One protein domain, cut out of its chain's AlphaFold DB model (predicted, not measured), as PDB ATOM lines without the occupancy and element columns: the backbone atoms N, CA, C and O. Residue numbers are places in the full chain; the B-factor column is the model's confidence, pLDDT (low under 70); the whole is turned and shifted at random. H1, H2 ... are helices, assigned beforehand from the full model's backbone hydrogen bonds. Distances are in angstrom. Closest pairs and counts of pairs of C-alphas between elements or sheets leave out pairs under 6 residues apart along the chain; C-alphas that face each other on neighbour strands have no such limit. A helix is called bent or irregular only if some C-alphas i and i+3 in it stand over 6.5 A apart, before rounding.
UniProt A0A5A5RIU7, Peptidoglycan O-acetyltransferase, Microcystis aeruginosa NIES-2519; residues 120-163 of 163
ATOM      1  N   LYS A 120      22.389 -12.155  35.053       80.88
ATOM      2  CA  LYS A 120      22.382 -10.693  34.960       80.88
ATOM      3  C   LYS A 120      20.999 -10.193  35.348       80.88
ATOM      4  O   LYS A 120      20.088 -10.189  34.519       80.88
ATOM      5  N   PHE A 121      20.848  -9.787  36.604       78.38
ATOM      6  CA  PHE A 121      19.616  -9.183  37.103       78.38
ATOM      7  C   PHE A 121      19.559  -7.708  36.685       78.38
ATOM      8  O   PHE A 121      19.883  -6.806  37.452       78.38
ATOM      9  N   THR A 122      19.243  -7.468  35.413       89.75
ATOM     10  CA  THR A 122      19.027  -6.124  34.866       89.75
ATOM     11  C   THR A 122      17.532  -5.830  34.795       89.75
ATOM     12  O   THR A 122      16.733  -6.739  34.556       89.75
ATOM     13  N   GLY A 123      17.148  -4.560  34.959       91.38
ATOM     14  CA  GLY A 123      15.746  -4.139  34.822       91.38
ATOM     15  C   GLY A 123      15.140  -4.544  33.474       91.38
ATOM     16  O   GLY A 123      14.016  -5.027  33.428       91.38
ATOM     17  N   GLU A 124      15.929  -4.479  32.399       90.50
ATOM     18  CA  GLU A 124      15.516  -4.910  31.058       90.50
ATOM     19  C   GLU A 124      15.192  -6.416  30.981       90.50
ATOM     20  O   GLU A 124      14.204  -6.811  30.363       90.50
ATOM     21  N   ASN A 125      15.994  -7.278  31.621       88.81
ATOM     22  CA  ASN A 125      15.722  -8.719  31.655       88.81
ATOM     23  C   ASN A 125      14.474  -9.029  32.486       88.81
ATOM     24  O   ASN A 125      13.700  -9.913  32.121       88.81
ATOM     25  N   PHE A 126      14.272  -8.291  33.580       92.12
ATOM     26  CA  PHE A 126      13.088  -8.427  34.417       92.12
ATOM     27  C   PHE A 126      11.816  -8.013  33.664       92.12
ATOM     28  O   PHE A 126      10.851  -8.771  33.642       92.12
ATOM     29  N   GLU A 127      11.836  -6.869  32.978       94.69
ATOM     30  CA  GLU A 127      10.717  -6.395  32.158       94.69
ATOM     31  C   GLU A 127      10.378  -7.387  31.038       94.69
ATOM     32  O   GLU A 127       9.216  -7.762  30.863       94.69
ATOM     33  N   LYS A 128      11.392  -7.885  30.316       92.38
ATOM     34  CA  LYS A 128      11.201  -8.915  29.282       92.38
ATOM     35  C   LYS A 128      10.588 -10.184  29.865       92.38
ATOM     36  O   LYS A 128       9.620 -10.697  29.306       92.38
ATOM     37  N   GLY A 129      11.126 -10.682  30.979       91.75
ATOM     38  CA  GLY A 129      10.609 -11.868  31.660       91.75
ATOM     39  C   GLY A 129       9.152 -11.690  32.086       91.75
ATOM     40  O   GLY A 129       8.321 -12.549  31.799       91.75
ATOM     41  N   LEU A 130       8.822 -10.542  32.681       95.75
ATOM     42  CA  LEU A 130       7.467 -10.219  33.117       95.75
ATOM     43  C   LEU A 130       6.491 -10.105  31.942       95.75
ATOM     44  O   LEU A 130       5.351 -10.553  32.055       95.75
ATOM     45  N   ARG A 131       6.933  -9.557  30.804       96.00
ATOM     46  CA  ARG A 131       6.129  -9.476  29.580       96.00
ATOM     47  C   ARG A 131       5.798 -10.863  29.029       96.00
ATOM     48  O   ARG A 131       4.634 -11.126  28.736       96.00
ATOM     49  N   TRP A 132       6.788 -11.749  28.911       94.50
ATOM     50  CA  TRP A 132       6.571 -13.123  28.435       94.50
ATOM     51  C   TRP A 132       5.718 -13.942  29.400       94.50
ATOM     52  O   TRP A 132       4.818 -14.655  28.964       94.50
ATOM     53  N   LEU A 133       5.957 -13.793  30.704       95.25
ATOM     54  CA  LEU A 133       5.174 -14.456  31.740       95.25
ATOM     55  C   LEU A 133       3.712 -13.993  31.708       95.25
ATOM     56  O   LEU A 133       2.816 -14.824  31.625       95.25
ATOM     57  N   SER A 134       3.467 -12.681  31.684       97.38
ATOM     58  CA  SER A 134       2.112 -12.117  31.594       97.38
ATOM     59  C   SER A 134       1.380 -12.580  30.333       97.38
ATOM     60  O   SER A 134       0.218 -12.974  30.407       97.38
ATOM     61  N   LEU A 135       2.064 -12.586  29.183       96.56
ATOM     62  CA  LEU A 135       1.492 -13.071  27.929       96.56
ATOM     63  C   LEU A 135       1.145 -14.566  28.004       96.56
ATOM     64  O   LEU A 135       0.052 -14.956  27.605       96.56
ATOM     65  N   GLY A 136       2.041 -15.393  28.548       94.50
ATOM     66  CA  GLY A 136       1.810 -16.827  28.719       94.50
ATOM     67  C   GLY A 136       0.631 -17.125  29.647       94.50
ATOM     68  O   GLY A 136      -0.219 -17.947  29.313       94.50
ATOM     69  N   LEU A 137       0.530 -16.411  30.772       96.25
ATOM     70  CA  LEU A 137      -0.592 -16.543  31.708       96.25
ATOM     71  C   LEU A 137      -1.912 -16.106  31.071       96.25
ATOM     72  O   LEU A 137      -2.922 -16.779  31.254       96.25
ATOM     73  N   PHE A 138      -1.910 -15.030  30.280       97.19
ATOM     74  CA  PHE A 138      -3.091 -14.608  29.531       97.19
ATOM     75  C   PHE A 138      -3.518 -15.673  28.512       97.19
ATOM     76  O   PHE A 138      -4.676 -16.083  28.488       97.19
ATOM     77  N   MET A 139      -2.579 -16.182  27.710       95.25
ATOM     78  CA  MET A 139      -2.871 -17.245  26.744       95.25
ATOM     79  C   MET A 139      -3.379 -18.521  27.424       95.25
ATOM     80  O   MET A 139      -4.254 -19.184  26.875       95.25
ATOM     81  N   LYS A 140      -2.872 -18.856  28.615       92.94
ATOM     82  CA  LYS A 140      -3.301 -20.041  29.360       92.94
ATOM     83  C   LYS A 140      -4.677 -19.851  30.005       92.94
ATOM     84  O   LYS A 140      -5.606 -20.570  29.655       92.94
ATOM     85  N   PHE A 141      -4.820 -18.873  30.894       95.06
ATOM     86  CA  PHE A 141      -6.019 -18.722  31.721       95.06
ATOM     87  C   PHE A 141      -7.173 -18.017  31.014       95.06
ATOM     88  O   PHE A 141      -8.332 -18.306  31.295       95.06
ATOM     89  N   VAL A 142      -6.885 -17.072  30.113       95.12
ATOM     90  CA  VAL A 142      -7.939 -16.300  29.440       95.12
ATOM     91  C   VAL A 142      -8.345 -16.951  28.128       95.12
ATOM     92  O   VAL A 142      -9.534 -17.029  27.849       95.12
ATOM     93  N   LEU A 143      -7.396 -17.435  27.325       94.06
ATOM     94  CA  LEU A 143      -7.732 -18.052  26.039       94.06
ATOM     95  C   LEU A 143      -7.940 -19.560  26.171       94.06
ATOM     96  O   LEU A 143      -9.059 -20.028  25.989       94.06
ATOM     97  N   ALA A 144      -6.892 -20.320  26.490       91.00
ATOM     98  CA  ALA A 144      -6.943 -21.780  26.423       91.00
ATOM     99  C   ALA A 144      -8.003 -22.373  27.361       91.00
ATOM    100  O   ALA A 144      -8.821 -23.169  26.910       91.00
ATOM    101  N   ASP A 145      -8.039 -21.947  28.625       90.81
ATOM    102  CA  ASP A 145      -8.960 -22.516  29.613       90.81
ATOM    103  C   ASP A 145     -10.427 -22.110  29.368       90.81
ATOM    104  O   ASP A 145     -11.325 -22.889  29.672       90.81
ATOM    105  N   ASN A 146     -10.692 -20.943  28.761       92.56
ATOM    106  CA  ASN A 146     -12.058 -20.561  28.373       92.56
ATOM    107  C   ASN A 146     -12.497 -21.199  27.055       92.56
ATOM    108  O   ASN A 146     -13.683 -21.428  26.874       92.56
ATOM    109  N   ILE A 147     -11.576 -21.481  26.129       90.88
ATOM    110  CA  ILE A 147     -11.899 -22.147  24.859       90.88
ATOM    111  C   ILE A 147     -12.079 -23.658  25.068       90.88
ATOM    112  O   ILE A 147     -12.932 -24.256  24.415       90.88
ATOM    113  N   ALA A 148     -11.315 -24.270  25.981       87.94
ATOM    114  CA  ALA A 148     -11.295 -25.718  26.192       87.94
ATOM    115  C   ALA A 148     -12.687 -26.361  26.372       87.94
ATOM    116  O   ALA A 148     -12.924 -27.372  25.719       87.94
ATOM    117  N   PRO A 149     -13.642 -25.797  27.143       86.31
ATOM    118  CA  PRO A 149     -14.978 -26.381  27.296       86.31
ATOM    119  C   PRO A 149     -15.829 -26.363  26.019       86.31
ATOM    120  O   PRO A 149     -16.766 -27.146  25.902       86.31
ATOM    121  N   TYR A 150     -15.540 -25.464  25.072       85.19
ATOM    122  CA  TYR A 150     -16.259 -25.373  23.794       85.19
ATOM    123  C   TYR A 150     -15.701 -26.325  22.733       85.19
ATOM    124  O   TYR A 150     -16.325 -26.523  21.691       85.19
ATOM    125  N   ILE A 151     -14.527 -26.904  22.983       81.88
ATOM    126  CA  ILE A 151     -13.953 -27.957  22.159       81.88
ATOM    127  C   ILE A 151     -14.358 -29.276  22.818       81.88
ATOM    128  O   ILE A 151     -13.839 -29.626  23.874       81.88
ATOM    129  N   GLU A 152     -15.292 -30.012  22.213       66.12
ATOM    130  CA  GLU A 152     -15.684 -31.355  22.666       66.12
ATOM    131  C   GLU A 152     -14.538 -32.367  22.434       66.12
ATOM    132  O   GLU A 152     -14.645 -33.263  21.599       66.12
ATOM    133  N   LEU A 153     -13.420 -32.239  23.162       60.34
ATOM    134  CA  LEU A 153     -12.331 -33.228  23.144       60.34
ATOM    135  C   LEU A 153     -12.841 -34.616  23.567       60.34
ATOM    136  O   LEU A 153     -12.402 -35.622  23.018       60.34
ATOM    137  N   ASP A 154     -13.808 -34.641  24.483       56.56
ATOM    138  CA  ASP A 154     -14.351 -35.850  25.110       56.56
ATOM    139  C   ASP A 154     -15.236 -36.690  24.169       56.56
ATOM    140  O   ASP A 154     -15.360 -37.894  24.342       56.56
ATOM    141  N   LYS A 155     -15.841 -36.082  23.135       53.22
ATOM    142  CA  LYS A 155     -16.651 -36.811  22.134       53.22
ATOM    143  C   LYS A 155     -15.883 -37.184  20.868       53.22
ATOM    144  O   LYS A 155     -16.407 -37.922  20.038       53.22
ATOM    145  N   MET A 156     -14.677 -36.648  20.680       51.50
ATOM    146  CA  MET A 156     -13.891 -36.846  19.457       51.50
ATOM    147  C   MET A 156     -12.762 -37.873  19.604       51.50
ATOM    148  O   MET A 156     -12.202 -38.279  18.587       51.50
ATOM    149  N   ILE A 157     -12.405 -38.277  20.829       51.31
ATOM    150  CA  ILE A 157     -11.178 -39.035  21.109       51.31
ATOM    151  C   ILE A 157     -11.504 -40.300  21.922       51.31
ATOM    152  O   ILE A 157     -11.202 -40.394  23.105       51.31
ATOM    153  N   ASP A 158     -12.099 -41.295  21.261       46.69
ATOM    154  CA  ASP A 158     -12.184 -42.690  21.734       46.69
ATOM    155  C   ASP A 158     -10.856 -43.415  21.411       46.69
ATOM    156  O   ASP A 158     -10.792 -44.393  20.664       46.69
ATOM    157  N   ASN A 159      -9.724 -42.871  21.866       48.38
ATOM    158  CA  ASN A 159      -8.409 -43.440  21.569       48.38
ATOM    159  C   ASN A 159      -7.465 -43.410  22.768       48.38
ATOM    160  O   ASN A 159      -7.569 -42.568  23.654       48.38
ATOM    161  N   ALA A 160      -6.521 -44.356  22.724       48.56
ATOM    162  CA  ALA A 160      -5.616 -44.872  23.762       48.56
ATOM    163  C   ALA A 160      -4.755 -43.868  24.569       48.56
ATOM    164  O   ALA A 160      -3.826 -44.275  25.259       48.56
ATOM    165  N   TRP A 161      -5.013 -42.567  24.464       43.44
ATOM    166  CA  TRP A 161      -4.352 -41.498  25.213       43.44
ATOM    167  C   TRP A 161      -5.092 -41.110  26.500       43.44
ATOM    168  O   TRP A 161      -4.513 -40.409  27.325       43.44
ATOM    169  N   TYR A 162      -6.335 -41.566  26.668       40.41
ATOM    170  CA  TYR A 162      -7.080 -41.530  27.925       40.41
ATOM    171  C   TYR A 162      -7.071 -42.929  28.557       40.41
ATOM    172  O   TYR A 162      -8.037 -43.681  28.457       40.41
ATOM    173  N   ILE A 163      -5.938 -43.285  29.161       37.12
ATOM    174  CA  ILE A 163      -5.832 -44.315  30.204       37.12
ATOM    175  C   ILE A 163      -5.174 -43.638  31.402       37.12
ATOM    176  O   ILE A 163      -4.177 -42.911  31.172       37.12
TER     177      ILE A 163
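What this domain is: This is residues 120 to 163 of the 163 residues of the protein "Peptidoglycan O-acetyltransferase" of Microcystis aeruginosa NIES-2519 (UniProt A0A5A5RIU7). One long helix, H1, makes most of a rod, and beyond its end come the four residues of H2 and a tail with no named element, residues 157 to 163. The printed part has 44 residues with two named helices, H1 then H2, and no named strand; its class is all helix. It is extended, with a radius of gyration of the C-alphas of 17.2 A, and spans 50 by 21 by 9 A.

Where its parts are: H1, residues 123 to 150, runs 40.0 A from C-alpha 123 at (15.746, -4.139, 34.822) to C-alpha 150 at (-16.259, -25.373, 23.794). It is only just irregular: C-alphas 146 and 149 are 6.6 A apart. H2, residues 153 to 156, ends with C-alpha 156 at (-13.891, -36.846, 19.457).

How they stand to each other: A tight link of 2 residues joins H1 to H2, yet the two are apart. In H1, 19 of 24 O i to N i+4 pairs are within hydrogen-bond range; H2 is too short for such a pair. Residues 120 to 153 and 155 to 161 stand free.

The domain as a whole: The C-alphas farthest apart, Thr 122 and Asp 158, are 49.8 A apart. The printed part has no cut. Residues 152 to 163 have pLDDT under 70.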